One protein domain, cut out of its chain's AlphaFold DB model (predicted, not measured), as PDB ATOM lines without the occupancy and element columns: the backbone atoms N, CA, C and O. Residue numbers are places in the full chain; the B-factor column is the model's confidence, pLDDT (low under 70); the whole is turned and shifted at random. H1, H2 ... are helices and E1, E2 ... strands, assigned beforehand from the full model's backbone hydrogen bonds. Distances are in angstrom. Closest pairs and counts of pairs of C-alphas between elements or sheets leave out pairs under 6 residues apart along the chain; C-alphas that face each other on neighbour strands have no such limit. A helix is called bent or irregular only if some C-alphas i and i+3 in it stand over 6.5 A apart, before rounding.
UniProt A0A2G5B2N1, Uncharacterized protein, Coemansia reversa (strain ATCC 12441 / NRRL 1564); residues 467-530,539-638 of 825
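AT A GLANCE: This is residues 467 to 530 and 539 to 638 of the 825 residues of an uncharacterized protein of Coemansia reversa (strain ATCC 12441 / NRRL 1564) (UniProt A0A2G5B2N1). A strongly twisted four-stranded antiparallel sheet forms the middle slab, with H1 of the helical hairpin H1 and H2 across one face and H5 slanting over the opposite face. H7 packs on H5, H4 and one end of H6, while a long loop, residues 584 to 603, swings away from the sheet between H5 and H6. The printed part has 164 residues, with seven named helices and four named strands in the order H1 H2 E1 E2 H3 H4 E3 E4 H5 H6 H7; the sheet order is E1 - E2 - E3 - E4 and the class is mixed. The whole is compact, with a radius of gyration of the C-alphas of 17.2 A and spans of 51 by 44 by 42 A.

IN THESE COORDINATES: H1, residues 467 to 481, begins at C-alpha 467 (-52.751, 1.126, 23.442) and measures 20.2 A. H2, residues 486 to 501, measures 20.8 A and is irregular: C-alphas 495 and 498 are 7.5 A apart. E1, residues 503 to 512, measures 24.8 A and bends by 59 degrees at residue 506. E2, residues 515 to 522, measures 23.3 A, followed by H3, residues 523 to 526, and H4, residues 540 to 545. E3 is residues 549 to 554 and E4 residues 559 to 565. H5, residues 570 to 583, measures 18.4 A and is irregular: C-alphas 577 and 580 are 8.6 A apart. H6, residues 604 to 618, measures 20.6 A. H7, residues 624 to 633, ends at C-alpha 633 (-31.520, 10.809, 14.929).

HOW THE PARTS SIT: Hairpin E1 and E2 has N 509 and O 517 at 3.0 A, within hydrogen-bond range; E2 and E3 have N 518 and O 551 at 2.8 A; hairpin E3 and E4 has N 552 and O 562 at 2.9 A. H1 and H5 on opposite faces give three layers, helices on both faces of a sheet. H1 runs across the strands, its height over the sheet 8.7 A, and touches H2 at Ala 480 and Ala 489, closest C-alphas 4.8 A apart, at a shallow tilt of 22 degrees, opposite ways. H2 only grazes the sheet with residues 499 to 501. H5 runs slantwise to the strands at a height over the sheet of 10.2 A; H3 is on the same face, over E1. H7, the hub, touches H4, H5 and H6; its closest C-alphas to these are Arg 630 to Ala 544, 4.7 A, Val 629 to Leu 572, 5.7 A, and Pro 625 to Arg 618, 4.6 A. H6 is not on the sheet. Every O i to N i+4 pair is within hydrogen-bond range in H1, H4, H6 and H7, against 10 of 12 in H2 and 7 of 10 in H5; H3 is too short for such a pair.

THE WHOLE: The C-alphas farthest apart, of Arg 487 and Ser 594, are 54.6 A apart. Residues 531 to 538 are not printed, and C-alphas 530 and 539 are 9.9 A apart across the cut. The link H5 to H6 is long. Mean pLDDT of the printed part is 82.1; residues 528 to 530, 539 to 540, 584 to 598 and 621 to 623 are under 70.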
ATOM      1  N   GLY A 467     -52.248   0.807  24.776       88.38
ATOM      2  CA  GLY A 467     -52.751   1.126  23.442       88.38
ATOM      3  C   GLY A 467     -51.772   1.912  22.571       88.38
ATOM      4  O   GLY A 467     -51.656   1.623  21.382       88.38
ATOM      5  N   LEU A 468     -50.979   2.830  23.137       92.06
ATOM      6  CA  LEU A 468     -49.955   3.560  22.375       92.06
ATOM      7  C   LEU A 468     -48.886   2.610  21.795       92.06
ATOM      8  O   LEU A 468     -48.479   2.746  20.641       92.06
ATOM      9  N   LYS A 469     -48.470   1.600  22.568       91.62
ATOM     10  CA  LYS A 469     -47.497   0.577  22.157       91.62
ATOM     11  C   LYS A 469     -48.117  -0.457  21.217       91.62
ATOM     12  O   LYS A 469     -47.477  -0.852  20.242       91.62
ATOM     13  N   GLN A 470     -49.374  -0.837  21.448       91.12
ATOM     14  CA  GLN A 470     -50.132  -1.693  20.532       91.12
ATOM     15  C   GLN A 470     -50.286  -1.031  19.150       91.12
ATOM     16  O   GLN A 470     -49.990  -1.659  18.134       91.12
ATOM     17  N   ARG A 471     -50.661   0.257  19.101       92.12
ATOM     18  CA  ARG A 471     -50.765   1.041  17.856       92.12
ATOM     19  C   ARG A 471     -49.417   1.202  17.149       92.12
ATOM     20  O   ARG A 471     -49.392   1.174  15.922       92.12
ATOM     21  N   LEU A 472     -48.304   1.312  17.883       94.75
ATOM     22  CA  LEU A 472     -46.957   1.367  17.298       94.75
ATOM     23  C   LEU A 472     -46.602   0.051  16.589       94.75
ATOM     24  O   LEU A 472     -46.209   0.060  15.422       94.75
ATOM     25  N   LEU A 473     -46.795  -1.084  17.266       93.94
ATOM     26  CA  LEU A 473     -46.546  -2.412  16.697       93.94
ATOM     27  C   LEU A 473     -47.485  -2.714  15.518       93.94
ATOM     28  O   LEU A 473     -47.040  -3.260  14.509       93.94
ATOM     29  N   ALA A 474     -48.752  -2.296  15.599       93.81
ATOM     30  CA  ALA A 474     -49.709  -2.407  14.502       93.81
ATOM     31  C   ALA A 474     -49.314  -1.544  13.289       93.81
ATOM     32  O   ALA A 474     -49.380  -2.023  12.160       93.81
ATOM     33  N   ALA A 475     -48.849  -0.306  13.493       94.25
ATOM     34  CA  ALA A 475     -48.378   0.560  12.409       94.25
ATOM     35  C   ALA A 475     -47.131  -0.014  11.709       94.25
ATOM     36  O   ALA A 475     -47.062  -0.022  10.478       94.25
ATOM     37  N   LEU A 476     -46.181  -0.561  12.477       94.62
ATOM     38  CA  LEU A 476     -45.009  -1.269  11.947       94.62
ATOM     39  C   LEU A 476     -45.408  -2.519  11.145       94.62
ATOM     40  O   LEU A 476     -44.934  -2.700  10.022       94.62
ATOM     41  N   PHE A 477     -46.320  -3.344  11.674       95.31
ATOM     42  CA  PHE A 477     -46.853  -4.509  10.964       95.31
ATOM     43  C   PHE A 477     -47.562  -4.111   9.664       95.31
ATOM     44  O   PHE A 477     -47.294  -4.700   8.618       95.31
ATOM     45  N   MET A 478     -48.428  -3.094   9.698       94.56
ATOM     46  CA  MET A 478     -49.152  -2.633   8.513       94.56
ATOM     47  C   MET A 478     -48.198  -2.089   7.447       94.56
ATOM     48  O   MET A 478     -48.322  -2.487   6.293       94.56
ATOM     49  N   ARG A 479     -47.184  -1.291   7.819       92.19
ATOM     50  CA  ARG A 479     -46.129  -0.837   6.890       92.19
ATOM     51  C   ARG A 479     -45.379  -2.012   6.256       92.19
ATOM     52  O   ARG A 479     -45.096  -1.971   5.061       92.19
ATOM     53  N   ALA A 480     -45.087  -3.065   7.021       93.50
ATOM     54  CA  ALA A 480     -44.469  -4.285   6.501       93.50
ATOM     55  C   ALA A 480     -45.416  -5.109   5.602       93.50
ATOM     56  O   ALA A 480     -44.972  -5.736   4.641       93.50
ATOM     57  N   HIS A 481     -46.722  -5.079   5.874       94.06
ATOM     58  CA  HIS A 481     -47.755  -5.753   5.085       94.06
ATOM     59  C   HIS A 481     -48.023  -5.052   3.741       94.06
ATOM     60  O   HIS A 481     -48.284  -5.731   2.749       94.06
ATOM     61  N   THR A 482     -47.954  -3.717   3.700       94.19
ATOM     62  CA  THR A 482     -48.182  -2.892   2.496       94.19
ATOM     63  C   THR A 482     -46.915  -2.601   1.687       94.19
ATOM     64  O   THR A 482     -46.995  -1.929   0.662       94.19
ATOM     65  N   ALA A 483     -45.741  -3.055   2.137       92.62
ATOM     66  CA  ALA A 483     -44.490  -2.909   1.395       92.62
ATOM     67  C   ALA A 483     -44.505  -3.721   0.084       92.62
ATOM     68  O   ALA A 483     -45.096  -4.800   0.033       92.62
ATOM     69  N   SER A 484     -43.792  -3.244  -0.945       92.12
ATOM     70  CA  SER A 484     -43.581  -3.975  -2.209       92.12
ATOM     71  C   SER A 484     -43.055  -5.388  -1.950       92.12
ATOM     72  O   SER A 484     -43.650  -6.385  -2.354       92.12
ATOM     73  N   ASP A 485     -41.987  -5.472  -1.161       93.19
ATOM     74  CA  ASP A 485     -41.328  -6.707  -0.754       93.19
ATOM     75  C   ASP A 485     -41.933  -7.275   0.534       93.19
ATOM     76  O   ASP A 485     -41.218  -7.647   1.468       93.19
ATOM     77  N   ARG A 486     -43.270  -7.367   0.587       93.00
ATOM     78  CA  ARG A 486     -44.057  -7.846   1.740       93.00
ATOM     79  C   ARG A 486     -43.462  -9.079   2.433       93.00
ATOM     80  O   ARG A 486     -43.472  -9.148   3.657       93.00
ATOM     81  N   ARG A 487     -42.932 -10.059   1.683       92.69
ATOM     82  CA  ARG A 487     -42.291 -11.261   2.263       92.69
ATOM     83  C   ARG A 487     -41.053 -10.907   3.096       92.69
ATOM     84  O   ARG A 487     -40.943 -11.349   4.236       92.69
ATOM     85  N   HIS A 488     -40.154 -10.089   2.552       93.38
ATOM     86  CA  HIS A 488     -38.942  -9.639   3.240       93.38
ATOM     87  C   HIS A 488     -39.271  -8.691   4.398       93.38
ATOM     88  O   HIS A 488     -38.726  -8.850   5.489       93.38
ATOM     89  N   ALA A 489     -40.204  -7.757   4.192       91.50
ATOM     90  CA  ALA A 489     -40.611  -6.788   5.203       91.50
ATOM     91  C   ALA A 489     -41.307  -7.449   6.409       91.50
ATOM     92  O   ALA A 489     -40.971  -7.137   7.551       91.50
ATOM     93  N   LEU A 490     -42.214  -8.410   6.188       94.38
ATOM     94  CA  LEU A 490     -42.836  -9.175   7.278       94.38
ATOM     95  C   LEU A 490     -41.820 -10.070   8.000       94.38
ATOM     96  O   LEU A 490     -41.820 -10.114   9.227       94.38
ATOM     97  N   HIS A 491     -40.916 -10.740   7.276       95.38
ATOM     98  CA  HIS A 491     -39.850 -11.532   7.902       95.38
ATOM     99  C   HIS A 491     -38.917 -10.663   8.767       95.38
ATOM    100  O   HIS A 491     -38.547 -11.063   9.873       95.38
ATOM    101  N   TYR A 492     -38.588  -9.450   8.309       91.88
ATOM    102  CA  TYR A 492     -37.851  -8.466   9.100       91.88
ATOM    103  C   TYR A 492     -38.637  -8.035  10.348       91.88
ATOM    104  O   TYR A 492     -38.099  -8.106  11.450       91.88
ATOM    105  N   PHE A 493     -39.922  -7.684  10.208       94.44
ATOM    106  CA  PHE A 493     -40.787  -7.324  11.337       94.44
ATOM    107  C   PHE A 493     -40.845  -8.427  12.405       94.44
ATOM    108  O   PHE A 493     -40.608  -8.145  13.577       94.44
ATOM    109  N   TYR A 494     -41.089  -9.686  12.023       94.56
ATOM    110  CA  TYR A 494     -41.146 -10.795  12.982       94.56
ATOM    111  C   TYR A 494     -39.789 -11.081  13.642       94.56
ATOM    112  O   TYR A 494     -39.744 -11.378  14.835       94.56
ATOM    113  N   ARG A 495     -38.672 -10.924  12.914       93.88
ATOM    114  CA  ARG A 495     -37.316 -11.029  13.480       93.88
ATOM    115  C   ARG A 495     -37.016  -9.911  14.487       93.88
ATOM    116  O   ARG A 495     -36.385 -10.173  15.510       93.88
ATOM    117  N   SER A 496     -37.465  -8.689  14.209       90.81
ATOM    118  CA  SER A 496     -37.254  -7.508  15.057       90.81
ATOM    119  C   SER A 496     -38.329  -7.321  16.139       90.81
ATOM    120  O   SER A 496     -38.166  -6.463  17.003       90.81
ATOM    121  N   PHE A 497     -39.397  -8.131  16.156       91.81
ATOM    122  CA  PHE A 497     -40.555  -7.957  17.046       91.81
ATOM    123  C   PHE A 497     -40.166  -7.810  18.523       91.81
ATOM    124  O   PHE A 497     -40.554  -6.836  19.161       91.81
ATOM    125  N   ARG A 498     -39.322  -8.713  19.046       89.69
ATOM    126  CA  ARG A 498     -38.826  -8.654  20.437       89.69
ATOM    127  C   ARG A 498     -38.003  -7.393  20.738       89.69
ATOM    128  O   ARG A 498     -37.933  -6.974  21.887       89.69
ATOM    129  N   GLN A 499     -37.389  -6.770  19.727       90.12
ATOM    130  CA  GLN A 499     -36.668  -5.506  19.897       90.12
ATOM    131  C   GLN A 499     -37.646  -4.333  19.996       90.12
ATOM    132  O   GLN A 499     -37.515  -3.542  20.923       90.12
ATOM    133  N   TYR A 500     -38.655  -4.260  19.117       91.75
ATOM    134  CA  TYR A 500     -39.728  -3.253  19.191       91.75
ATOM    135  C   TYR A 500     -40.543  -3.371  20.492       91.75
ATOM    136  O   TYR A 500     -40.837  -2.373  21.148       91.75
ATOM    137  N   GLU A 501     -40.860  -4.598  20.904       89.12
ATOM    138  CA  GLU A 501     -41.511  -4.925  22.176       89.12
ATOM    139  C   GLU A 501     -40.642  -4.552  23.392       89.12
ATOM    140  O   GLU A 501     -41.173  -4.130  24.418       89.12
ATOM    141  N   GLY A 502     -39.313  -4.619  23.281       87.88
ATOM    142  CA  GLY A 502     -38.373  -4.176  24.317       87.88
ATOM    143  C   GLY A 502     -38.239  -2.651  24.471       87.88
ATOM    144  O   GLY A 502     -37.546  -2.194  25.386       87.88
ATOM    145  N   LEU A 503     -38.873  -1.854  23.600       91.06
ATOM    146  CA  LEU A 503     -38.816  -0.393  23.672       91.06
ATOM    147  C   LEU A 503     -39.823   0.196  24.672       91.06
ATOM    148  O   LEU A 503     -40.941  -0.299  24.858       91.06
ATOM    149  N   VAL A 504     -39.415   1.319  25.260       89.81
ATOM    150  CA  VAL A 504     -40.189   2.197  26.140       89.81
ATOM    151  C   VAL A 504     -40.109   3.638  25.638       89.81
ATOM    152  O   VAL A 504     -39.087   4.071  25.100       89.81
ATOM    153  N   LEU A 505     -41.195   4.388  25.800       91.31
ATOM    154  CA  LEU A 505     -41.270   5.814  25.508       91.31
ATOM    155  C   LEU A 505     -40.356   6.583  26.473       91.31
ATOM    156  O   LEU A 505     -40.448   6.406  27.688       91.31
ATOM    157  N   TRP A 506     -39.464   7.411  25.924       87.81
ATOM    158  CA  TRP A 506     -38.392   8.086  26.675       87.81
ATOM    159  C   TRP A 506     -38.311   9.600  26.436       87.81
ATOM    160  O   TRP A 506     -37.836  10.336  27.300       87.81
ATOM    161  N   ARG A 507     -38.792  10.086  25.284       88.56
ATOM    162  CA  ARG A 507     -38.883  11.522  24.983       88.56
ATOM    163  C   ARG A 507     -40.103  11.825  24.119       88.56
ATOM    164  O   ARG A 507     -40.424  11.045  23.225       88.56
ATOM    165  N   ALA A 508     -40.711  12.985  24.348       90.88
ATOM    166  CA  ALA A 508     -41.760  13.551  23.508       90.88
ATOM    167  C   ALA A 508     -41.494  15.037  23.223       90.88
ATOM    168  O   ALA A 508     -40.805  15.715  23.987       90.88
ATOM    169  N   GLN A 509     -42.043  15.532  22.118       90.81
ATOM    170  CA  GLN A 509     -42.032  16.937  21.717       90.81
ATOM    171  C   GLN A 509     -43.365  17.270  21.047       90.81
ATOM    172  O   GLN A 509     -43.777  16.551  20.138       90.81
ATOM    173  N   LEU A 510     -43.998  18.381  21.429       90.12
ATOM    174  CA  LEU A 510     -45.097  18.954  20.656       90.12
ATOM    175  C   LEU A 510     -44.553  19.668  19.413       90.12
ATOM    176  O   LEU A 510     -43.677  20.531  19.492       90.12
ATOM    177  N   MET A 511     -45.079  19.276  18.257       87.00
ATOM    178  CA  MET A 511     -44.712  19.798  16.939       87.00
ATOM    179  C   MET A 511     -45.717  20.841  16.450       87.00
ATOM    180  O   MET A 511     -45.332  21.867  15.881       87.00
ATOM    181  N   ALA A 512     -46.993  20.553  16.693       85.62
ATOM    182  CA  ALA A 512     -48.175  21.375  16.466       85.62
ATOM    183  C   ALA A 512     -49.272  20.913  17.445       85.62
ATOM    184  O   ALA A 512     -49.093  19.893  18.113       85.62
ATOM    185  N   GLN A 513     -50.415  21.605  17.474       85.38
ATOM    186  CA  GLN A 513     -51.508  21.369  18.434       85.38
ATOM    187  C   GLN A 513     -52.021  19.909  18.502       85.38
ATOM    188  O   GLN A 513     -52.497  19.454  19.540       85.38
ATOM    189  N   ASP A 514     -51.898  19.165  17.396       89.81
ATOM    190  CA  ASP A 514     -52.381  17.784  17.254       89.81
ATOM    191  C   ASP A 514     -51.271  16.773  16.915       89.81
ATOM    192  O   ASP A 514     -51.565  15.622  16.586       89.81
ATOM    193  N   CYS A 515     -49.998  17.191  16.933       91.06
ATOM    194  CA  CYS A 515     -48.878  16.385  16.446       91.06
ATOM    195  C   CYS A 515     -47.734  16.315  17.464       91.06
ATOM    196  O   CYS A 515     -47.173  17.337  17.873       91.06
ATOM    197  N   LEU A 516     -47.356  15.088  17.816       93.00
ATOM    198  CA  LEU A 516     -46.264  14.760  18.725       93.00
ATOM    199  C   LEU A 516     -45.136  14.043  17.977       93.00
ATOM    200  O   LEU A 516     -45.389  13.129  17.197       93.00
ATOM    201  N   LEU A 517     -43.884  14.391  18.275       93.62
ATOM    202  CA  LEU A 517     -42.713  13.602  17.892       93.62
ATOM    203  C   LEU A 517     -42.235  12.789  19.102       93.62
ATOM    204  O   LEU A 517     -41.794  13.350  20.107       93.62
ATOM    205  N   LEU A 518     -42.324  11.464  19.002       94.38
ATOM    206  CA  LEU A 518     -42.071  10.518  20.090       94.38
ATOM    207  C   LEU A 518     -40.788   9.719  19.850       94.38
ATOM    208  O   LEU A 518     -40.504   9.323  18.718       94.38
ATOM    209  N   ARG A 519     -40.027   9.434  20.917       93.12
ATOM    210  CA  ARG A 519     -38.870   8.524  20.880       93.12
ATOM    211  C   ARG A 519     -39.043   7.339  21.814       93.12
ATOM    212  O   ARG A 519     -39.189   7.515  23.025       93.12
ATOM    213  N   PHE A 520     -38.897   6.146  21.250       93.00
ATOM    214  CA  PHE A 520     -38.912   4.877  21.965       93.00
ATOM    215  C   PHE A 520     -37.500   4.272  21.975       93.00
ATOM    216  O   PHE A 520     -36.899   4.090  20.916       93.00
ATOM    217  N   VAL A 521     -36.956   3.973  23.156       90.81
ATOM    218  CA  VAL A 521     -35.601   3.412  23.356       90.81
ATOM    219  C   VAL A 521     -35.682   2.144  24.224       90.81
ATOM    220  O   VAL A 521     -36.697   1.948  24.886       90.81
ATOM    221  N   PRO A 522     -34.665   1.266  24.264       89.00
ATOM    222  CA  PRO A 522     -34.703   0.064  25.094       89.00
ATOM    223  C   PRO A 522     -34.727   0.425  26.583       89.00
ATOM    224  O   PRO A 522     -34.040   1.363  26.996       89.00
ATOM    225  N   LEU A 523     -35.457  -0.349  27.395       84.25
ATOM    226  CA  LEU A 523     -35.630  -0.085  28.833       84.25
ATOM    227  C   LEU A 523     -34.304   0.196  29.560       84.25
ATOM    228  O   LEU A 523     -34.198   1.204  30.246       84.25
ATOM    229  N   GLN A 524     -33.276  -0.627  29.329       82.56
ATOM    230  CA  GLN A 524     -31.938  -0.480  29.924       82.56
ATOM    231  C   GLN A 524     -31.290   0.892  29.667       82.56
ATOM    232  O   GLN A 524     -30.555   1.396  30.512       82.56
ATOM    233  N   VAL A 525     -31.549   1.488  28.499       82.50
ATOM    234  CA  VAL A 525     -31.031   2.810  28.128       82.50
ATOM    235  C   VAL A 525     -31.893   3.896  28.760       82.50
ATOM    236  O   VAL A 525     -31.345   4.819  29.352       82.50
ATOM    237  N   ALA A 526     -33.222   3.755  28.727       79.00
ATOM    238  CA  ALA A 526     -34.129   4.686  29.397       79.00
ATOM    239  C   ALA A 526     -33.844   4.791  30.906       79.00
ATOM    240  O   ALA A 526     -33.775   5.895  31.433       79.00
ATOM    241  N   THR A 527     -33.607   3.666  31.586       76.19
ATOM    242  CA  THR A 527     -33.306   3.608  33.027       76.19
ATOM    243  C   THR A 527     -31.827   3.815  33.360       76.19
ATOM    244  O   THR A 527     -31.445   3.657  34.521       76.19
ATOM    245  N   SER A 528     -30.978   4.142  32.379       68.19
ATOM    246  CA  SER A 528     -29.537   4.318  32.579       68.19
ATOM    247  C   SER A 528     -29.254   5.584  33.395       68.19
ATOM    248  O   SER A 528     -29.106   6.688  32.867       68.19
ATOM    249  N   ARG A 529     -29.203   5.429  34.722       54.50
ATOM    250  CA  ARG A 529     -28.757   6.478  35.642       54.50
ATOM    251  C   ARG A 529     -27.249   6.661  35.458       54.50
ATOM    252  O   ARG A 529     -26.488   5.720  35.664       54.50
ATOM    253  N   SER A 530     -26.807   7.870  35.115       42.78
ATOM    254  CA  SER A 530     -25.408   8.230  35.350       42.78
ATOM    255  C   SER A 530     -25.173   8.295  36.866       42.78
ATOM    256  O   SER A 530     -26.082   8.635  37.624       42.78
ATOM    257  N   SER A 539     -25.901  10.480  26.909       66.62
ATOM    258  CA  SER A 539     -25.041  11.023  25.854       66.62
ATOM    259  C   SER A 539     -25.664  10.814  24.473       66.62
ATOM    260  O   SER A 539     -26.097   9.710  24.134       66.62
ATOM    261  N   SER A 540     -25.633  11.849  23.628       67.50
ATOM    262  CA  SER A 540     -26.097  11.760  22.237       67.50
ATOM    263  C   SER A 540     -25.376  10.664  21.450       67.50
ATOM    264  O   SER A 540     -25.949  10.107  20.522       67.50
ATOM    265  N   ASN A 541     -24.146  10.308  21.835       70.12
ATOM    266  CA  ASN A 541     -23.409   9.214  21.206       70.12
ATOM    267  C   ASN A 541     -24.002   7.844  21.576       70.12
ATOM    268  O   ASN A 541     -24.132   6.993  20.703       70.12
ATOM    269  N   THR A 542     -24.421   7.659  22.833       75.25
ATOM    270  CA  THR A 542     -25.122   6.451  23.303       75.25
ATOM    271  C   THR A 542     -26.494   6.323  22.645       75.25
ATOM    272  O   THR A 542     -26.875   5.240  22.215       75.25
ATOM    273  N   ILE A 543     -27.226   7.433  22.490       74.88
ATOM    274  CA  ILE A 543     -28.504   7.452  21.757       74.88
ATOM    275  C   ILE A 543     -28.278   7.096  20.276       74.88
ATOM    276  O   ILE A 543     -29.023   6.296  19.721       74.88
ATOM    277  N   ALA A 544     -27.222   7.629  19.649       74.62
ATOM    278  CA  ALA A 544     -26.865   7.362  18.253       74.62
ATOM    279  C   ALA A 544     -26.408   5.913  17.987       74.62
ATOM    280  O   ALA A 544     -26.582   5.414  16.874       74.62
ATOM    281  N   SER A 545     -25.805   5.231  18.968       77.38
ATOM    282  CA  SER A 545     -25.410   3.818  18.850       77.38
ATOM    283  C   SER A 545     -26.531   2.834  19.203       77.38
ATOM    284  O   SER A 545     -26.448   1.666  18.827       77.38
ATOM    285  N   THR A 546     -27.573   3.291  19.900       84.81
ATOM    286  CA  THR A 546     -28.681   2.461  20.388       84.81
ATOM    287  C   THR A 546     -29.751   2.245  19.314       84.81
ATOM    288  O   THR A 546     -30.115   3.166  18.579       84.81
ATOM    289  N   PHE A 547     -30.311   1.034  19.250       88.69
ATOM    290  CA  PHE A 547     -31.524   0.760  18.476       88.69
ATOM    291  C   PHE A 547     -32.725   1.466  19.117       88.69
ATOM    292  O   PHE A 547     -33.075   1.188  20.260       88.69
ATOM    293  N   SER A 548     -33.338   2.402  18.399       90.94
ATOM    294  CA  SER A 548     -34.478   3.184  18.876       90.94
ATOM    295  C   SER A 548     -35.363   3.610  17.713       90.94
ATOM    296  O   SER A 548     -34.888   3.718  16.579       90.94
ATOM    297  N   LEU A 549     -36.634   3.876  18.010       93.88
ATOM    298  CA  LEU A 549     -37.594   4.429  17.061       93.88
ATOM    299  C   LEU A 549     -37.849   5.904  17.356       93.88
ATOM    300  O   LEU A 549     -37.986   6.306  18.514       93.88
ATOM    301  N   LEU A 550     -37.970   6.684  16.289       93.88
ATOM    302  CA  LEU A 550     -38.550   8.018  16.278       93.88
ATOM    303  C   LEU A 550     -39.855   7.947  15.476       93.88
ATOM    304  O   LEU A 550     -39.869   7.321  14.418       93.88
ATOM    305  N   ALA A 551     -40.942   8.552  15.947       94.69
ATOM    306  CA  ALA A 551     -42.229   8.489  15.256       94.69
ATOM    307  C   ALA A 551     -43.043   9.774  15.414       94.69
ATOM    308  O   ALA A 551     -43.088  10.346  16.503       94.69
ATOM    309  N   GLU A 552     -43.723  10.195  14.347       93.94
ATOM    310  CA  GLU A 552     -44.768  11.219  14.423       93.94
ATOM    311  C   GLU A 552     -46.100  10.564  14.815       93.94
ATOM    312  O   GLU A 552     -46.469   9.513  14.285       93.94
ATOM    313  N   TYR A 553     -46.818  11.172  15.759       95.38
ATOM    314  CA  TYR A 553     -48.099  10.699  16.281       95.38
ATOM    315  C   TYR A 553     -49.158  11.802  16.175       95.38
ATOM    316  O   TYR A 553     -48.982  12.908  16.688       95.38
ATOM    317  N   ASP A 554     -50.253  11.469  15.498       94.19
ATOM    318  CA  ASP A 554     -51.444  12.288  15.269       94.19
ATOM    319  C   ASP A 554     -52.435  12.015  16.410       94.19
ATOM    320  O   ASP A 554     -52.977  10.907  16.519       94.19
ATOM    321  N   ILE A 555     -52.622  13.016  17.280       91.75
ATOM    322  CA  ILE A 555     -53.435  12.916  18.500       91.75
ATOM    323  C   ILE A 555     -54.898  12.644  18.136       91.75
ATOM    324  O   ILE A 555     -55.472  11.667  18.614       91.75
ATOM    325  N   ARG A 556     -55.491  13.454  17.245       90.38
ATOM    326  CA  ARG A 556     -56.929  13.376  16.919       90.38
ATOM    327  C   ARG A 556     -57.306  12.072  16.229       90.38
ATOM    328  O   ARG A 556     -58.352  11.501  16.524       90.38
ATOM    329  N   ALA A 557     -56.479  11.580  15.308       90.94
ATOM    330  CA  ALA A 557     -56.741  10.287  14.683       90.94
ATOM    331  C   ALA A 557     -56.356   9.100  15.590       90.94
ATOM    332  O   ALA A 557     -56.839   7.984  15.362       90.94
ATOM    333  N   ALA A 558     -55.528   9.330  16.616       92.50
ATOM    334  CA  ALA A 558     -54.864   8.323  17.439       92.50
ATOM    335  C   ALA A 558     -54.088   7.306  16.581       92.50
ATOM    336  O   ALA A 558     -54.390   6.108  16.564       92.50
ATOM    337  N   ARG A 559     -53.114   7.791  15.801       92.81
ATOM    338  CA  ARG A 559     -52.297   6.963  14.892       92.81
ATOM    339  C   ARG A 559     -50.865   7.475  14.774       92.81
ATOM    340  O   ARG A 559     -50.607   8.668  14.896       92.81
ATOM    341  N   PHE A 560     -49.955   6.572  14.428       95.12
ATOM    342  CA  PHE A 560     -48.625   6.948  13.960       95.12
ATOM    343  C   PHE A 560     -48.662   7.327  12.476       95.12
ATOM    344  O   PHE A 560     -49.384   6.707  11.691       95.12
ATOM    345  N   GLY A 561     -47.894   8.351  12.115       90.50
ATOM    346  CA  GLY A 561     -47.619   8.745  10.738       90.50
ATOM    347  C   GLY A 561     -46.324   8.099  10.254       90.50
ATOM    348  O   GLY A 561     -46.231   6.881  10.097       90.50
ATOM    349  N   SER A 562     -45.308   8.925  10.025       90.94
ATOM    350  CA  SER A 562     -43.941   8.484   9.760       90.94
ATOM    351  C   SER A 562     -43.295   7.860  11.005       90.94
ATOM    352  O   SER A 562     -43.494   8.301  12.138       90.94
ATOM    353  N   ILE A 563     -42.512   6.802  10.782       94.44
ATOM    354  CA  ILE A 563     -41.721   6.098  11.800       94.44
ATOM    355  C   ILE A 563     -40.335   5.859  11.201       94.44
ATOM    356  O   ILE A 563     -40.239   5.407  10.059       94.44
ATOM    357  N   TRP A 564     -39.275   6.106  11.958       92.62
ATOM    358  CA  TRP A 564     -37.891   5.921  11.531       92.62
ATOM    359  C   TRP A 564     -37.091   5.180  12.599       92.62
ATOM    360  O   TRP A 564     -37.240   5.436  13.795       92.62
ATOM    361  N   GLU A 565     -36.196   4.297  12.170       91.38
ATOM    362  CA  GLU A 565     -35.208   3.680  13.058       91.38
ATOM    363  C   GLU A 565     -33.968   4.582  13.205       91.38
ATOM    364  O   GLU A 565     -33.699   5.425  12.349       91.38
ATOM    365  N   SER A 566     -33.140   4.368  14.239       85.25
ATOM    366  CA  SER A 566     -31.856   5.081  14.443       85.25
ATOM    367  C   SER A 566     -30.916   5.106  13.220       85.25
ATOM    368  O   SER A 566     -29.955   5.875  13.205       85.25
ATOM    369  N   ALA A 567     -31.135   4.224  12.240       85.19
ATOM    370  CA  ALA A 567     -30.307   4.009  11.057       85.19
ATOM    371  C   ALA A 567     -31.035   4.271   9.718       85.19
ATOM    372  O   ALA A 567     -30.425   4.061   8.671       85.19
ATOM    373  N   ASP A 568     -32.298   4.713   9.731       88.31
ATOM    374  CA  ASP A 568     -33.106   4.923   8.518       88.31
ATOM    375  C   ASP A 568     -32.651   6.187   7.748       88.31
ATOM    376  O   ASP A 568     -32.754   7.293   8.291       88.31
ATOM    377  N   PRO A 569     -32.148   6.078   6.498       86.44
ATOM    378  CA  PRO A 569     -31.693   7.237   5.730       86.44
ATOM    379  C   PRO A 569     -32.808   8.245   5.422       86.44
ATOM    380  O   PRO A 569     -32.512   9.437   5.329       86.44
ATOM    381  N   ALA A 570     -34.078   7.824   5.359       87.69
ATOM    382  CA  ALA A 570     -35.202   8.728   5.107       87.69
ATOM    383  C   ALA A 570     -35.388   9.772   6.227       87.69
ATOM    384  O   ALA A 570     -35.934  10.848   5.992       87.69
ATOM    385  N   LEU A 571     -34.885   9.504   7.440       87.12
ATOM    386  CA  LEU A 571     -34.881  10.476   8.539       87.12
ATOM    387  C   LEU A 571     -33.945  11.668   8.272       87.12
ATOM    388  O   LEU A 571     -34.166  12.760   8.793       87.12
ATOM    389  N   LEU A 572     -32.885  11.469   7.483       83.38
ATOM    390  CA  LEU A 572     -31.943  12.532   7.135       83.38
ATOM    391  C   LEU A 572     -32.532  13.459   6.061       83.38
ATOM    392  O   LEU A 572     -32.430  14.676   6.193       83.38
ATOM    393  N   GLU A 573     -33.223  12.888   5.071       83.69
ATOM    394  CA  GLU A 573     -33.989  13.632   4.060       83.69
ATOM    395  C   GLU A 573     -35.160  14.404   4.689       83.69
ATOM    396  O   GLU A 573     -35.362  15.580   4.385       83.69
ATOM    397  N   GLU A 574     -35.905  13.790   5.615       85.19
ATOM    398  CA  GLU A 574     -36.977  14.483   6.340       85.19
ATOM    399  C   GLU A 574     -36.426  15.632   7.194       85.19
ATOM    400  O   GLU A 574     -36.992  16.728   7.212       85.19
ATOM    401  N   LEU A 575     -35.289  15.425   7.872       81.50
ATOM    402  CA  LEU A 575     -34.639  16.498   8.614       81.50
ATOM    403  C   LEU A 575     -34.228  17.641   7.674       81.50
ATOM    404  O   LEU A 575     -34.500  18.791   7.995       81.50
ATOM    405  N   GLU A 576     -33.637  17.354   6.513       78.88
ATOM    406  CA  GLU A 576     -33.277  18.372   5.514       78.88
ATOM    407  C   GLU A 576     -34.487  19.185   5.024       78.88
ATOM    408  O   GLU A 576     -34.394  20.408   4.920       78.88
ATOM    409  N   ASN A 577     -35.642  18.545   4.818       82.56
ATOM    410  CA  ASN A 577     -36.856  19.215   4.345       82.56
ATOM    411  C   ASN A 577     -37.660  19.941   5.445       82.56
ATOM    412  O   ASN A 577     -38.323  20.939   5.160       82.56
ATOM    413  N   ARG A 578     -37.647  19.452   6.696       80.56
ATOM    414  CA  ARG A 578     -38.567  19.895   7.771       80.56
ATOM    415  C   ARG A 578     -37.891  20.392   9.059       80.56
ATOM    416  O   ARG A 578     -38.598  20.661  10.031       80.56
ATOM    417  N   ILE A 579     -36.564  20.578   9.102       77.94
ATOM    418  CA  ILE A 579     -35.805  20.958  10.322       77.94
ATOM    419  C   ILE A 579     -36.409  22.097  11.155       77.94
ATOM    420  O   ILE A 579     -36.396  22.024  12.385       77.94
ATOM    421  N   ASP A 580     -36.961  23.131  10.520       76.38
ATOM    422  CA  ASP A 580     -37.527  24.278  11.234       76.38
ATOM    423  C   ASP A 580     -38.820  23.925  11.985       76.38
ATOM    424  O   ASP A 580     -39.045  24.457  13.070       76.38
ATOM    425  N   ALA A 581     -39.622  22.971  11.498       77.44
ATOM    426  CA  ALA A 581     -40.779  22.470  12.244       77.44
ATOM    427  C   ALA A 581     -40.343  21.801  13.560       77.44
ATOM    428  O   ALA A 581     -41.006  21.954  14.585       77.44
ATOM    429  N   TYR A 582     -39.199  21.105  13.537       78.62
ATOM    430  CA  TYR A 582     -38.615  20.445  14.707       78.62
ATOM    431  C   TYR A 582     -37.883  21.413  15.650       78.62
ATOM    432  O   TYR A 582     -37.694  21.075  16.818       78.62
ATOM    433  N   ARG A 583     -37.441  22.592  15.181       74.00
ATOM    434  CA  ARG A 583     -36.557  23.489  15.953       74.00
ATOM    435  C   ARG A 583     -37.127  24.844  16.351       74.00
ATOM    436  O   ARG A 583     -36.656  25.378  17.350       74.00
ATOM    437  N   VAL A 584     -38.071  25.414  15.609       68.81
ATOM    438  CA  VAL A 584     -38.542  26.783  15.866       68.81
ATOM    439  C   VAL A 584     -39.555  26.790  17.026       68.81
ATOM    440  O   VAL A 584     -40.558  26.061  16.954       68.81
ATOM    441  N   PRO A 585     -39.337  27.601  18.084       62.94
ATOM    442  CA  PRO A 585     -40.300  27.802  19.168       62.94
ATOM    443  C   PRO A 585     -41.687  28.181  18.655       62.94
ATOM    444  O   PRO A 585     -41.819  28.877  17.652       62.94
ATOM    445  N   ALA A 586     -42.736  27.744  19.353       57.97
ATOM    446  CA  ALA A 586     -44.106  28.103  18.989       57.97
ATOM    447  C   ALA A 586     -44.328  29.630  19.038       57.97
ATOM    448  O   ALA A 586     -44.941  30.189  18.134       57.97
ATOM    449  N   ALA A 587     -43.722  30.323  20.013       50.22
ATOM    450  CA  ALA A 587     -43.730  31.786  20.098       50.22
ATOM    451  C   ALA A 587     -43.204  32.459  18.810       50.22
ATOM    452  O   ALA A 587     -43.877  33.320  18.247       50.22
ATOM    453  N   ALA A 588     -42.073  31.987  18.272       50.66
ATOM    454  CA  ALA A 588     -41.471  32.477  17.027       50.66
ATOM    455  C   ALA A 588     -42.223  32.072  15.736       50.66
ATOM    456  O   ALA A 588     -41.799  32.433  14.634       50.66
ATOM    457  N   ARG A 589     -43.331  31.321  15.845       53.38
ATOM    458  CA  ARG A 589     -44.264  31.043  14.738       53.38
ATOM    459  C   ARG A 589     -45.491  31.959  14.735       53.38
ATOM    460  O   ARG A 589     -46.213  31.966  13.740       53.38
ATOM    461  N   SER A 590     -45.715  32.737  15.797       44.84
ATOM    462  CA  SER A 590     -46.802  33.718  15.848       44.84
ATOM    463  C   SER A 590     -46.616  34.810  14.785       44.84
ATOM    464  O   SER A 590     -45.498  35.183  14.433       44.84
ATOM    465  N   ALA A 591     -47.720  35.318  14.235       37.19
ATOM    466  CA  ALA A 591     -47.726  36.080  12.981       37.19
ATOM    467  C   ALA A 591     -47.256  37.551  13.088       37.19
ATOM    468  O   ALA A 591     -47.413  38.319  12.136       37.19
ATOM    469  N   THR A 592     -46.674  37.975  14.214       42.00
ATOM    470  CA  THR A 592     -46.146  39.336  14.394       42.00
ATOM    471  C   THR A 592     -44.832  39.517  13.625       42.00
ATOM    472  O   THR A 592     -43.753  39.096  14.044       42.00
ATOM    473  N   ALA A 593     -44.919  40.184  12.469       36.28
ATOM    474  CA  ALA A 593     -43.844  40.277  11.472       36.28
ATOM    475  C   ALA A 593     -42.499  40.858  11.969       36.28
ATOM    476  O   ALA A 593     -41.485  40.702  11.290       36.28
ATOM    477  N   SER A 594     -42.464  41.497  13.144       39.53
ATOM    478  CA  SER A 594     -41.254  42.058  13.755       39.53
ATOM    479  C   SER A 594     -40.308  41.029  14.390       39.53
ATOM    480  O   SER A 594     -39.150  41.365  14.603       39.53
ATOM    481  N   SER A 595     -40.762  39.806  14.712       47.75
ATOM    482  CA  SER A 595     -39.983  38.844  15.524       47.75
ATOM    483  C   SER A 595     -39.814  37.463  14.880       47.75
ATOM    484  O   SER A 595     -39.918  36.427  15.536       47.75
ATOM    485  N   ARG A 596     -39.541  37.418  13.570       54.59
ATOM    486  CA  ARG A 596     -39.270  36.152  12.873       54.59
ATOM    487  C   ARG A 596     -37.852  35.656  13.178       54.59
ATOM    488  O   ARG A 596     -36.908  36.012  12.473       54.59
ATOM    489  N   ALA A 597     -37.720  34.840  14.225       61.38
ATOM    490  CA  ALA A 597     -36.450  34.277  14.684       61.38
ATOM    491  C   ALA A 597     -35.649  33.601  13.545       61.38
ATOM    492  O   ALA A 597     -36.243  33.007  12.635       61.38
ATOM    493  N   PRO A 598     -34.304  33.669  13.560       65.75
ATOM    494  CA  PRO A 598     -33.480  33.106  12.496       65.75
ATOM    495  C   PRO A 598     -33.608  31.574  12.449       65.75
ATOM    496  O   PRO A 598     -33.392  30.885  13.445       65.75
ATOM    497  N   SER A 599     -33.954  31.042  11.275       70.88
ATOM    498  CA  SER A 599     -34.212  29.614  11.030       70.88
ATOM    499  C   SER A 599     -33.532  29.156   9.737       70.88
ATOM    500  O   SER A 599     -33.143  29.989   8.920       70.88
ATOM    501  N   ILE A 600     -33.379  27.850   9.515       73.88
ATOM    502  CA  ILE A 600     -32.583  27.315   8.392       73.88
ATOM    503  C   ILE A 600     -33.250  27.581   7.027       73.88
ATOM    504  O   ILE A 600     -32.572  27.838   6.028       73.88
ATOM    505  N   SER A 601     -34.581  27.632   6.978       71.50
ATOM    506  CA  SER A 601     -35.310  28.099   5.792       71.50
ATOM    507  C   SER A 601     -35.087  29.593   5.553       71.50
ATOM    508  O   SER A 601     -34.930  30.008   4.405       71.50
ATOM    509  N   ASN A 602     -35.069  30.418   6.609       74.62
ATOM    510  CA  ASN A 602     -35.116  31.875   6.465       74.62
ATOM    511  C   ASN A 602     -33.745  32.573   6.435       74.62
ATOM    512  O   ASN A 602     -33.665  33.680   5.903       74.62
ATOM    513  N   ASP A 603     -32.689  31.947   6.954       79.06
ATOM    514  CA  ASP A 603     -31.346  32.515   7.053       79.06
ATOM    515  C   ASP A 603     -30.313  31.701   6.260       79.06
ATOM    516  O   ASP A 603     -30.141  30.497   6.458       79.06
ATOM    517  N   VAL A 604     -29.597  32.377   5.359       83.25
ATOM    518  CA  VAL A 604     -28.625  31.742   4.454       83.25
ATOM    519  C   VAL A 604     -27.397  31.226   5.210       83.25
ATOM    520  O   VAL A 604     -26.838  30.207   4.821       83.25
ATOM    521  N   TYR A 605     -26.990  31.877   6.302       82.50
ATOM    522  CA  TYR A 605     -25.794  31.506   7.058       82.50
ATOM    523  C   TYR A 605     -26.038  30.333   8.015       82.50
ATOM    524  O   TYR A 605     -25.129  29.532   8.233       82.50
ATOM    525  N   LEU A 606     -27.249  30.197   8.568       78.38
ATOM    526  CA  LEU A 606     -27.659  28.965   9.250       78.38
ATOM    527  C   LEU A 606     -27.743  27.794   8.277       78.38
ATOM    528  O   LEU A 606     -27.342  26.688   8.636       78.38
ATOM    529  N   ARG A 607     -28.248  28.035   7.062       81.94
ATOM    530  CA  ARG A 607     -28.390  27.004   6.035       81.94
ATOM    531  C   ARG A 607     -27.043  26.501   5.532       81.94
ATOM    532  O   ARG A 607     -26.775  25.316   5.668       81.94
ATOM    533  N   ASP A 608     -26.163  27.399   5.095       84.62
ATOM    534  CA  ASP A 608     -24.785  27.093   4.683       84.62
ATOM    535  C   ASP A 608     -24.009  26.342   5.781       84.62
ATOM    536  O   ASP A 608     -23.384  25.311   5.530       84.62
ATOM    537  N   ALA A 609     -24.123  26.775   7.043       82.12
ATOM    538  CA  ALA A 609     -23.490  26.080   8.161       82.12
ATOM    539  C   ALA A 609     -24.118  24.705   8.472       82.12
ATOM    540  O   ALA A 609     -23.415  23.809   8.948       82.12
ATOM    541  N   PHE A 610     -25.418  24.519   8.224       80.81
ATOM    542  CA  PHE A 610     -26.108  23.239   8.388       80.81
ATOM    543  C   PHE A 610     -25.749  22.260   7.261       80.81
ATOM    544  O   PHE A 610     -25.291  21.157   7.554       80.81
ATOM    545  N   GLU A 611     -25.846  22.691   6.002       82.44
ATOM    546  CA  GLU A 611     -25.442  21.944   4.804       82.44
ATOM    547  C   GLU A 611     -23.954  21.551   4.876       82.44
ATOM    548  O   GLU A 611     -23.598  20.390   4.650       82.44
ATOM    549  N   SER A 612     -23.081  22.473   5.303       84.00
ATOM    550  CA  SER A 612     -21.659  22.204   5.562       84.00
ATOM    551  C   SER A 612     -21.449  21.171   6.673       84.00
ATOM    552  O   SER A 612     -20.647  20.250   6.519       84.00
ATOM    553  N   ALA A 613     -22.181  21.270   7.789       79.31
ATOM    554  CA  ALA A 613     -22.077  20.309   8.888       79.31
ATOM    555  C   ALA A 613     -22.577  18.910   8.487       79.31
ATOM    556  O   ALA A 613     -21.961  17.907   8.854       79.31
ATOM    557  N   GLN A 614     -23.658  18.821   7.710       78.19
ATOM    558  CA  GLN A 614     -24.149  17.556   7.165       78.19
ATOM    559  C   GLN A 614     -23.176  16.954   6.153       78.19
ATOM    560  O   GLN A 614     -22.875  15.763   6.241       78.19
ATOM    561  N   SER A 615     -22.622  17.767   5.253       81.81
ATOM    562  CA  SER A 615     -21.608  17.345   4.283       81.81
ATOM    563  C   SER A 615     -20.356  16.811   4.982       81.81
ATOM    564  O   SER A 615     -19.899  15.712   4.673       81.81
ATOM    565  N   ALA A 616     -19.865  17.507   6.012       81.00
ATOM    566  CA  ALA A 616     -18.744  17.050   6.834       81.00
ATOM    567  C   ALA A 616     -19.036  15.737   7.590       81.00
ATOM    568  O   ALA A 616     -18.132  14.923   7.779       81.00
ATOM    569  N   MET A 617     -20.287  15.485   7.999       76.75
ATOM    570  CA  MET A 617     -20.683  14.189   8.572       76.75
ATOM    571  C   MET A 617     -20.755  13.085   7.508       76.75
ATOM    572  O   MET A 617     -20.191  12.011   7.725       76.75
ATOM    573  N   ARG A 618     -21.390  13.344   6.356       78.31
ATOM    574  CA  ARG A 618     -21.508  12.402   5.224       78.31
ATOM    575  C   ARG A 618     -20.135  11.967   4.694       78.31
ATOM    576  O   ARG A 618     -19.942  10.786   4.427       78.31
ATOM    577  N   LEU A 619     -19.179  12.896   4.614       79.62
ATOM    578  CA  LEU A 619     -17.803  12.677   4.142       79.62
ATOM    579  C   LEU A 619     -16.830  12.200   5.244       79.62
ATOM    580  O   LEU A 619     -15.629  12.076   4.999       79.62
ATOM    581  N   SER A 620     -17.303  11.945   6.470       75.75
ATOM    582  CA  SER A 620     -16.412  11.609   7.589       75.75
ATOM    583  C   SER A 620     -15.783  10.213   7.452       75.75
ATOM    584  O   SER A 620     -16.473   9.190   7.416       75.75
ATOM    585  N   ARG A 621     -14.440  10.176   7.458       61.34
ATOM    586  CA  ARG A 621     -13.590   8.975   7.289       61.34
ATOM    587  C   ARG A 621     -13.874   7.833   8.281       61.34
ATOM    588  O   ARG A 621     -13.454   6.710   8.041       61.34
ATOM    589  N   SER A 622     -14.553   8.123   9.391       62.09
ATOM    590  CA  SER A 622     -14.839   7.204  10.499       62.09
ATOM    591  C   SER A 622     -16.333   6.909  10.700       62.09
ATOM    592  O   SER A 622     -16.726   6.465  11.780       62.09
ATOM    593  N   GLY A 623     -17.193   7.161   9.702       64.25
ATOM    594  CA  GLY A 623     -18.623   6.863   9.852       64.25
ATOM    595  C   GLY A 623     -19.539   6.997   8.633       64.25
ATOM    596  O   GLY A 623     -20.584   6.340   8.611       64.25
ATOM    597  N   GLY A 624     -19.183   7.815   7.638       78.94
ATOM    598  CA  GLY A 624     -19.965   7.971   6.405       78.94
ATOM    599  C   GLY A 624     -21.451   8.345   6.610       78.94
ATOM    600  O   GLY A 624     -21.835   8.875   7.662       78.94
ATOM    601  N   PRO A 625     -22.325   8.040   5.627       78.81
ATOM    602  CA  PRO A 625     -23.752   8.371   5.687       78.81
ATOM    603  C   PRO A 625     -24.487   7.771   6.895       78.81
ATOM    604  O   PRO A 625     -25.262   8.467   7.546       78.81
ATOM    605  N   LEU A 626     -24.203   6.515   7.263       82.31
ATOM    606  CA  LEU A 626     -24.869   5.839   8.384       82.31
ATOM    607  C   LEU A 626     -24.599   6.533   9.731       82.31
ATOM    608  O   LEU A 626     -25.494   6.636  10.570       82.31
ATOM    609  N   GLN A 627     -23.386   7.050   9.950       81.94
ATOM    610  CA  GLN A 627     -23.098   7.825  11.157       81.94
ATOM    611  C   GLN A 627     -23.740   9.221  11.109       81.94
ATOM    612  O   GLN A 627     -24.134   9.728  12.160       81.94
ATOM    613  N   ALA A 628     -23.893   9.829   9.927       80.81
ATOM    614  CA  ALA A 628     -24.640  11.078   9.769       80.81
ATOM    615  C   ALA A 628     -26.123  10.898  10.147       80.81
ATOM    616  O   ALA A 628     -26.638  11.680  10.945       80.81
ATOM    617  N   VAL A 629     -26.771   9.823   9.677       84.06
ATOM    618  CA  VAL A 629     -28.148   9.442  10.053       84.06
ATOM    619  C   VAL A 629     -28.274   9.221  11.563       84.06
ATOM    620  O   VAL A 629     -29.122   9.832  12.211       84.06
ATOM    621  N   ARG A 630     -27.384   8.420  12.163       84.56
ATOM    622  CA  ARG A 630     -27.388   8.155  13.615       84.56
ATOM    623  C   ARG A 630     -27.202   9.425  14.453       84.56
ATOM    624  O   ARG A 630     -27.885   9.607  15.461       84.56
ATOM    625  N   LYS A 631     -26.319  10.336  14.022       80.12
ATOM    626  CA  LYS A 631     -26.127  11.657  14.650       80.12
ATOM    627  C   LYS A 631     -27.353  12.558  14.486       80.12
ATOM    628  O   LYS A 631     -27.725  13.218  15.450       80.12
ATOM    629  N   ALA A 632     -27.992  12.567  13.314       79.12
ATOM    630  CA  ALA A 632     -29.236  13.298  13.070       79.12
ATOM    631  C   ALA A 632     -30.377  12.777  13.960       79.12
ATOM    632  O   ALA A 632     -31.014  13.565  14.657       79.12
ATOM    633  N   SER A 633     -30.554  11.453  14.035       83.25
ATOM    634  CA  SER A 633     -31.520  10.809  14.929       83.25
ATOM    635  C   SER A 633     -31.303  11.223  16.385       83.25
ATOM    636  O   SER A 633     -32.258  11.605  17.053       83.25
ATOM    637  N   ALA A 634     -30.063  11.224  16.882       81.38
ATOM    638  CA  ALA A 634     -29.750  11.596  18.265       81.38
ATOM    639  C   ALA A 634     -29.896  13.100  18.598       81.38
ATOM    640  O   ALA A 634     -29.701  13.487  19.751       81.38
ATOM    641  N   LEU A 635     -30.244  13.952  17.624       77.62
ATOM    642  CA  LEU A 635     -30.649  15.346  17.855       77.62
ATOM    643  C   LEU A 635     -32.166  15.510  18.063       77.62
ATOM    644  O   LEU A 635     -32.597  16.620  18.380       77.62
ATOM    645  N   LEU A 636     -32.954  14.443  17.879       84.75
ATOM    646  CA  LEU A 636     -34.416  14.448  17.956       84.75
ATOM    647  C   LEU A 636     -34.959  13.494  19.046       84.75
ATOM    648  O   LEU A 636     -34.366  12.444  19.310       84.75
ATOM    649  N   PRO A 637     -36.133  13.775  19.639       84.75
ATOM    650  CA  PRO A 637     -36.843  15.048  19.605       84.75
ATOM    651  C   PRO A 637     -36.021  16.202  20.187       84.75
ATOM    652  O   PRO A 637     -35.143  16.007  21.031       84.75
ATOM    653  N   PHE A 638     -36.293  17.405  19.701       78.94
ATOM    654  CA  PHE A 638     -35.685  18.639  20.175       78.94
ATOM    655  C   PHE A 638     -36.510  19.217  21.338       78.94
ATOM    656  O   PHE A 638     -37.633  18.793  21.605       78.94
TER     657      PHE A 638